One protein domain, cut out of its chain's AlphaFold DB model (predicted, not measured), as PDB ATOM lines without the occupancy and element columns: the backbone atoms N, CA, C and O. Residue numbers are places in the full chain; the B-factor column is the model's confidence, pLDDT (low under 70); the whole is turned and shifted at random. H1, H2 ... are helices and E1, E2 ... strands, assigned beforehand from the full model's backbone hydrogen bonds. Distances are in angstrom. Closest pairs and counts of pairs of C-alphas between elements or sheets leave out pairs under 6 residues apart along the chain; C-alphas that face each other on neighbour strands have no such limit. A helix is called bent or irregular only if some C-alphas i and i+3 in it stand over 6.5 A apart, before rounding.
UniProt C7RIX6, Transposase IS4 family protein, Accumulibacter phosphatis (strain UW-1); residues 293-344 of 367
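AT A GLANCE: This is residues 293 to 344 of the 367 residues of the protein "Transposase IS4 family protein" of Accumulibacter phosphatis (strain UW-1) (UniProt C7RIX6). A tiny sheet of two strands, E1 and E2, closes the open end of a long helical hairpin made by H2 and H3, and the short helix H1 sits at the sheet's end of the molecule. The hairpin makes most of the length, and its turn sticks out at residues 319 to 324. The printed part has 52 residues with three named helices and two named strands, in the order H1, E1, H2, H3, E2; the sheet is antiparallel and the class is mostly helix. The whole is loose, with a radius of gyration of the C-alphas of 13.1 A, and elongated, spanning 40 by 20 by 12 A.

IN THESE COORDINATES: E1 is residues 300 to 302 and E2 residues 340 to 342, where C-alpha 342 is at (-24.373, 2.901, 10.593). H2, residues 304 to 320, is 23.7 A long; H3, residues 322 to 337, is 23.8 A. H1, residues 294 to 299, begins with C-alpha 294 at (-21.154, -7.828, 18.816).

HOW THE PARTS SIT: E1 and E2 are antiparallel neighbours at 145 degrees, with N 301 and O 341 at 3.0 A and N 341 and O 301 at 2.8 A, within hydrogen-bond range. The closest C-alphas of E1 and H3, those of Ile 302 and Ile 337, are 6.2 A apart. H2 and H3, a helical hairpin, touch at a shallow tilt of 12 degrees, opposite ways; their closest C-alphas, those of Trp 318 and Ala 325, are 5.3 A apart. H2 has a kink of 52 degrees near residue 313 and is only just irregular, with C-alphas 313 and 316 6.8 A apart; H3 has a kink of 42 degrees near residue 329 and is irregular, with C-alphas 327 and 330 7.3 A apart. The closest C-alphas of H1 and E2, those of Ser 299 and Gln 342, are 5.9 A apart, while H1 is apart from H2 and H3. Every O i to N i+4 pair is within hydrogen-bond range in H1, against 6 of 13 in H2, with 7 of 14 O i to N i+3 pairs, and 6 of 12 in H3.

THE WHOLE: The C-alphas farthest apart, those of Gln 321 and Lys 344, are 40.6 A apart. The printed part has no cut, and its four links are tight. The mean pLDDT of the printed part is 85.1, and no printed residue is under 70.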
ATOM      1  N   ASP A 293     -17.015  -7.468  16.216       91.25
ATOM      2  CA  ASP A 293     -17.488  -7.583  17.592       91.25
ATOM      3  C   ASP A 293     -19.016  -7.341  17.686       91.25
ATOM      4  O   ASP A 293     -19.596  -6.622  16.856       91.25
ATOM      5  N   PRO A 294     -19.698  -7.918  18.696       89.44
ATOM      6  CA  PRO A 294     -21.154  -7.828  18.816       89.44
ATOM      7  C   PRO A 294     -21.705  -6.396  18.893       89.44
ATOM      8  O   PRO A 294     -22.780  -6.129  18.353       89.44
ATOM      9  N   ASN A 295     -20.976  -5.459  19.513       89.50
ATOM     10  CA  ASN A 295     -21.437  -4.077  19.667       89.50
ATOM     11  C   ASN A 295     -21.429  -3.349  18.320       89.50
ATOM     12  O   ASN A 295     -22.393  -2.658  17.968       89.50
ATOM     13  N   THR A 296     -20.371  -3.555  17.529       88.12
ATOM     14  CA  THR A 296     -20.294  -3.045  16.159       88.12
ATOM     15  C   THR A 296     -21.397  -3.648  15.296       88.12
ATOM     16  O   THR A 296     -22.104  -2.905  14.619       88.12
ATOM     17  N   ARG A 297     -21.626  -4.964  15.370       86.25
ATOM     18  CA  ARG A 297     -22.665  -5.658  14.583       86.25
ATOM     19  C   ARG A 297     -24.090  -5.191  14.904       86.25
ATOM     20  O   ARG A 297     -24.944  -5.175  14.022       86.25
ATOM     21  N   ALA A 298     -24.346  -4.772  16.142       86.19
ATOM     22  CA  ALA A 298     -25.635  -4.214  16.549       86.19
ATOM     23  C   ALA A 298     -25.897  -2.808  15.974       86.19
ATOM     24  O   ALA A 298     -27.050  -2.419  15.786       86.19
ATOM     25  N   SER A 299     -24.836  -2.047  15.689       87.44
ATOM     26  CA  SER A 299     -24.923  -0.638  15.276       87.44
ATOM     27  C   SER A 299     -24.546  -0.397  13.813       87.44
ATOM     28  O   SER A 299     -24.828   0.677  13.279       87.44
ATOM     29  N   TYR A 300     -23.923  -1.371  13.150       89.50
ATOM     30  CA  TYR A 300     -23.374  -1.250  11.804       89.50
ATOM     31  C   TYR A 300     -23.602  -2.513  10.974       89.50
ATOM     32  O   TYR A 300     -23.640  -3.626  11.488       89.50
ATOM     33  N   PHE A 301     -23.684  -2.339   9.657       87.75
ATOM     34  CA  PHE A 301     -23.672  -3.441   8.698       87.75
ATOM     35  C   PHE A 301     -22.731  -3.139   7.530       87.75
ATOM     36  O   PHE A 301     -22.501  -1.982   7.179       87.75
ATOM     37  N   ILE A 302     -22.202  -4.185   6.898       89.38
ATOM     38  CA  ILE A 302     -21.323  -4.062   5.731       89.38
ATOM     39  C   ILE A 302     -22.128  -3.590   4.510       89.38
ATOM     40  O   ILE A 302     -23.202  -4.122   4.202       89.38
ATOM     41  N   ASN A 303     -21.598  -2.617   3.765       86.88
ATOM     42  CA  ASN A 303     -22.234  -2.120   2.544       86.88
ATOM     43  C   ASN A 303     -22.196  -3.152   1.399       86.88
ATOM     44  O   ASN A 303     -21.288  -3.148   0.567       86.88
ATOM     45  N   ARG A 304     -23.253  -3.965   1.282       84.31
ATOM     46  CA  ARG A 304     -23.420  -4.981   0.218       84.31
ATOM     47  C   ARG A 304     -23.325  -4.445  -1.214       84.31
ATOM     48  O   ARG A 304     -23.118  -5.212  -2.149       84.31
ATOM     49  N   GLY A 305     -23.568  -3.149  -1.418       80.75
ATOM     50  CA  GLY A 305     -23.455  -2.530  -2.735       80.75
ATOM     51  C   GLY A 305     -22.002  -2.342  -3.176       80.75
ATOM     52  O   GLY A 305     -21.723  -2.478  -4.365       80.75
ATOM     53  N   ASP A 306     -21.104  -2.045  -2.233       80.31
ATOM     54  CA  ASP A 306     -19.666  -1.882  -2.481       80.31
ATOM     55  C   ASP A 306     -18.952  -3.234  -2.603       80.31
ATOM     56  O   ASP A 306     -18.082  -3.415  -3.459       80.31
ATOM     57  N   THR A 307     -19.381  -4.220  -1.807       84.75
ATOM     58  CA  THR A 307     -18.753  -5.549  -1.750       84.75
ATOM     59  C   THR A 307     -18.716  -6.251  -3.108       84.75
ATOM     60  O   THR A 307     -17.743  -6.934  -3.417       84.75
ATOM     61  N   PHE A 308     -19.702  -6.003  -3.976       83.88
ATOM     62  CA  PHE A 308     -19.718  -6.528  -5.341       83.88
ATOM     63  C   PHE A 308     -18.478  -6.172  -6.155       83.88
ATOM     64  O   PHE A 308     -17.948  -7.030  -6.859       83.88
ATOM     65  N   SER A 309     -17.993  -4.933  -6.057       79.50
ATOM     66  CA  SER A 309     -16.810  -4.487  -6.800       79.50
ATOM     67  C   SER A 309     -15.554  -5.251  -6.375       79.50
ATOM     68  O   SER A 309     -14.682  -5.515  -7.203       79.50
ATOM     69  N   ARG A 310     -15.482  -5.633  -5.093       83.31
ATOM     70  CA  ARG A 310     -14.362  -6.365  -4.485       83.31
ATOM     71  C   ARG A 310     -14.444  -7.861  -4.795       83.31
ATOM     72  O   ARG A 310     -13.469  -8.463  -5.240       83.31
ATOM     73  N   ILE A 311     -15.631  -8.449  -4.656       85.31
ATOM     74  CA  ILE A 311     -15.843  -9.882  -4.890       85.31
ATOM     75  C   ILE A 311     -15.808 -10.226  -6.377       85.31
ATOM     76  O   ILE A 311     -15.163 -11.205  -6.732       85.31
ATOM     77  N   LYS A 312     -16.406  -9.415  -7.269       83.00
ATOM     78  CA  LYS A 312     -16.405  -9.681  -8.724       83.00
ATOM     79  C   LYS A 312     -14.985  -9.890  -9.259       83.00
ATOM     80  O   LYS A 312     -14.777 -10.748 -10.111       83.00
ATOM     81  N   ARG A 313     -14.012  -9.122  -8.754       79.94
ATOM     82  CA  ARG A 313     -12.604  -9.242  -9.155       79.94
ATOM     83  C   ARG A 313     -11.968 -10.541  -8.665       79.94
ATOM     84  O   ARG A 313     -11.131 -11.097  -9.356       79.94
ATOM     85  N   THR A 314     -12.385 -11.047  -7.517       83.44
ATOM     86  CA  THR A 314     -11.754 -12.219  -6.902       83.44
ATOM     87  C   THR A 314     -12.426 -13.531  -7.308       83.44
ATOM     88  O   THR A 314     -11.792 -14.582  -7.339       83.44
ATOM     89  N   LEU A 315     -13.700 -13.465  -7.699       85.31
ATOM     90  CA  LEU A 315     -14.534 -14.628  -7.982       85.31
ATOM     91  C   LEU A 315     -13.947 -15.548  -9.062       85.31
ATOM     92  O   LEU A 315     -14.022 -16.764  -8.929       85.31
ATOM     93  N   GLY A 316     -13.326 -14.986 -10.106       84.38
ATOM     94  CA  GLY A 316     -12.665 -15.776 -11.151       84.38
ATOM     95  C   GLY A 316     -11.533 -16.651 -10.608       84.38
ATOM     96  O   GLY A 316     -11.467 -17.831 -10.945       84.38
ATOM     97  N   ARG A 317     -10.698 -16.103  -9.710       83.94
ATOM     98  CA  ARG A 317      -9.647 -16.862  -9.014       83.94
ATOM     99  C   ARG A 317     -10.259 -17.954  -8.139       83.94
ATOM    100  O   ARG A 317      -9.909 -19.114  -8.313       83.94
ATOM    101  N   TRP A 318     -11.218 -17.615  -7.274       85.62
ATOM    102  CA  TRP A 318     -11.844 -18.592  -6.367       85.62
ATOM    103  C   TRP A 318     -12.508 -19.762  -7.101       85.62
ATOM    104  O   TRP A 318     -12.394 -20.903  -6.664       85.62
ATOM    105  N   LEU A 319     -13.191 -19.494  -8.218       84.69
ATOM    106  CA  LEU A 319     -13.921 -20.526  -8.957       84.69
ATOM    107  C   LEU A 319     -13.029 -21.379  -9.870       84.69
ATOM    108  O   LEU A 319     -13.353 -22.543 -10.079       84.69
ATOM    109  N   LEU A 320     -11.944 -20.828 -10.430       85.69
ATOM    110  CA  LEU A 320     -11.111 -21.540 -11.413       85.69
ATOM    111  C   LEU A 320      -9.809 -22.111 -10.843       85.69
ATOM    112  O   LEU A 320      -9.350 -23.142 -11.321       85.69
ATOM    113  N   GLN A 321      -9.206 -21.453  -9.852       82.62
ATOM    114  CA  GLN A 321      -7.949 -21.888  -9.223       82.62
ATOM    115  C   GLN A 321      -8.193 -22.646  -7.904       82.62
ATOM    116  O   GLN A 321      -7.256 -23.140  -7.284       82.62
ATOM    117  N   GLY A 322      -9.451 -22.765  -7.471       77.69
ATOM    118  CA  GLY A 322      -9.839 -23.593  -6.332       77.69
ATOM    119  C   GLY A 322      -9.161 -23.179  -5.023       77.69
ATOM    120  O   GLY A 322      -9.113 -21.997  -4.682       77.69
ATOM    121  N   ARG A 323      -8.666 -24.171  -4.267       77.38
ATOM    122  CA  ARG A 323      -8.118 -23.961  -2.914       77.38
ATOM    123  C   ARG A 323      -6.882 -23.061  -2.895       77.38
ATOM    124  O   ARG A 323      -6.724 -22.299  -1.945       77.38
ATOM    125  N   ASP A 324      -6.077 -23.086  -3.952       75.94
ATOM    126  CA  ASP A 324      -4.848 -22.290  -4.049       75.94
ATOM    127  C   ASP A 324      -5.137 -20.783  -4.155       75.94
ATOM    128  O   ASP A 324      -4.296 -19.954  -3.824       75.94
ATOM    129  N   ALA A 325      -6.355 -20.409  -4.559       75.12
ATOM    130  CA  ALA A 325      -6.805 -19.020  -4.629       75.12
ATOM    131  C   ALA A 325      -7.497 -18.505  -3.357       75.12
ATOM    132  O   ALA A 325      -8.000 -17.380  -3.357       75.12
ATOM    133  N   LEU A 326      -7.562 -19.307  -2.289       76.62
ATOM    134  CA  LEU A 326      -8.196 -18.903  -1.028       76.62
ATOM    135  C   LEU A 326      -7.253 -18.100  -0.114       76.62
ATOM    136  O   LEU A 326      -7.700 -17.579   0.907       76.62
ATOM    137  N   ASP A 327      -5.981 -17.946  -0.498       82.00
ATOM    138  CA  ASP A 327      -4.955 -17.155   0.199       82.00
ATOM    139  C   ASP A 327      -5.386 -15.702   0.471       82.00
ATOM    140  O   ASP A 327      -5.026 -15.105   1.485       82.00
ATOM    141  N   ASN A 328      -6.207 -15.133  -0.412       85.06
ATOM    142  CA  ASN A 328      -6.652 -13.750  -0.322       85.06
ATOM    143  C   ASN A 328      -8.003 -13.555   0.385       85.06
ATOM    144  O   ASN A 328      -8.408 -12.403   0.555       85.06
ATOM    145  N   ILE A 329      -8.694 -14.619   0.821       86.12
ATOM    146  CA  ILE A 329     -10.025 -14.504   1.450       86.12
ATOM    147  C   ILE A 329      -9.975 -13.597   2.674       86.12
ATOM    148  O   ILE A 329     -10.777 -12.670   2.779       86.12
ATOM    149  N   THR A 330      -9.005 -13.815   3.565       85.94
ATOM    150  CA  THR A 330      -8.849 -13.006   4.780       85.94
ATOM    151  C   THR A 330      -8.641 -11.532   4.441       85.94
ATOM    152  O   THR A 330      -9.267 -10.665   5.043       85.94
ATOM    153  N   SER A 331      -7.818 -11.238   3.431       88.31
ATOM    154  CA  SER A 331      -7.591  -9.867   2.961       88.31
ATOM    155  C   SER A 331      -8.872  -9.242   2.400       88.31
ATOM    156  O   SER A 331      -9.246  -8.135   2.786       88.31
ATOM    157  N   VAL A 332      -9.604  -9.977   1.555       88.12
ATOM    158  CA  VAL A 332     -10.883  -9.518   1.000       88.12
ATOM    159  C   VAL A 332     -11.883  -9.234   2.118       88.12
ATOM    160  O   VAL A 332     -12.517  -8.183   2.096       88.12
ATOM    161  N   PHE A 333     -12.011 -10.112   3.113       90.19
ATOM    162  CA  PHE A 333     -12.958  -9.935   4.219       90.19
ATOM    163  C   PHE A 333     -12.571  -8.751   5.109       90.19
ATOM    164  O   PHE A 333     -13.436  -7.935   5.432       90.19
ATOM    165  N   ASN A 334     -11.276  -8.582   5.398       89.00
ATOM    166  CA  ASN A 334     -10.747  -7.408   6.094       89.00
ATOM    167  C   ASN A 334     -11.065  -6.102   5.349       89.00
ATOM    168  O   ASN A 334     -11.327  -5.073   5.965       89.00
ATOM    169  N   GLU A 335     -11.084  -6.127   4.019       88.38
ATOM    170  CA  GLU A 335     -11.511  -4.988   3.207       88.38
ATOM    171  C   GLU A 335     -13.032  -4.755   3.240       88.38
ATOM    172  O   GLU A 335     -13.482  -3.606   3.194       88.38
ATOM    173  N   LEU A 336     -13.842  -5.816   3.343       90.25
ATOM    174  CA  LEU A 336     -15.298  -5.681   3.467       90.25
ATOM    175  C   LEU A 336     -15.677  -4.991   4.784       90.25
ATOM    176  O   LEU A 336     -16.480  -4.054   4.772       90.25
ATOM    177  N   ILE A 337     -15.066  -5.397   5.901       90.19
ATOM    178  CA  ILE A 337     -15.367  -4.844   7.232       90.19
ATOM    179  C   ILE A 337     -14.914  -3.393   7.414       90.19
ATOM    180  O   ILE A 337     -15.377  -2.734   8.335       90.19
ATOM    181  N   LYS A 338     -14.064  -2.851   6.531       88.06
ATOM    182  CA  LYS A 338     -13.710  -1.419   6.534       88.06
ATOM    183  C   LYS A 338     -14.845  -0.523   6.024       88.06
ATOM    184  O   LYS A 338     -14.844   0.673   6.287       88.06
ATOM    185  N   ASN A 339     -15.821  -1.081   5.302       87.94
ATOM    186  CA  ASN A 339     -16.900  -0.331   4.651       87.94
ATOM    187  C   ASN A 339     -18.240  -0.534   5.372       87.94
ATOM    188  O   ASN A 339     -19.201  -1.090   4.823       87.94
ATOM    189  N   LEU A 340     -18.292  -0.076   6.623       89.56
ATOM    190  CA  LEU A 340     -19.475  -0.164   7.477       89.56
ATOM    191  C   LEU A 340     -20.439   1.003   7.257       89.56
ATOM    192  O   LEU A 340     -20.049   2.149   7.046       89.56
ATOM    193  N   VAL A 341     -21.731   0.707   7.367       88.25
ATOM    194  CA  VAL A 341     -22.820   1.682   7.339       88.25
ATOM    195  C   VAL A 341     -23.545   1.628   8.672       88.25
ATOM    196  O   VAL A 341     -24.000   0.569   9.096       88.25
ATOM    197  N   GLN A 342     -23.672   2.784   9.320       88.12
ATOM    198  CA  GLN A 342     -24.373   2.901  10.593       88.12
ATOM    199  C   GLN A 342     -25.876   2.644  10.422       88.12
ATOM    200  O   GLN A 342     -26.541   3.246   9.568       88.12
ATOM    201  N   ILE A 343     -26.422   1.787  11.279       84.94
ATOM    202  CA  ILE A 343     -27.855   1.566  11.429       84.94
ATOM    203  C   ILE A 343     -28.441   2.805  12.106       84.94
ATOM    204  O   ILE A 343     -28.032   3.196  13.195       84.94
ATOM    205  N   LYS A 344     -29.411   3.443  11.449       81.31
ATOM    206  CA  LYS A 344     -30.159   4.572  12.014       81.31
ATOM    207  C   LYS A 344     -31.577   4.104  12.340       81.31
ATOM    208  O   LYS A 344     -32.365   3.947  11.400       81.31
TER     209      LYS A 344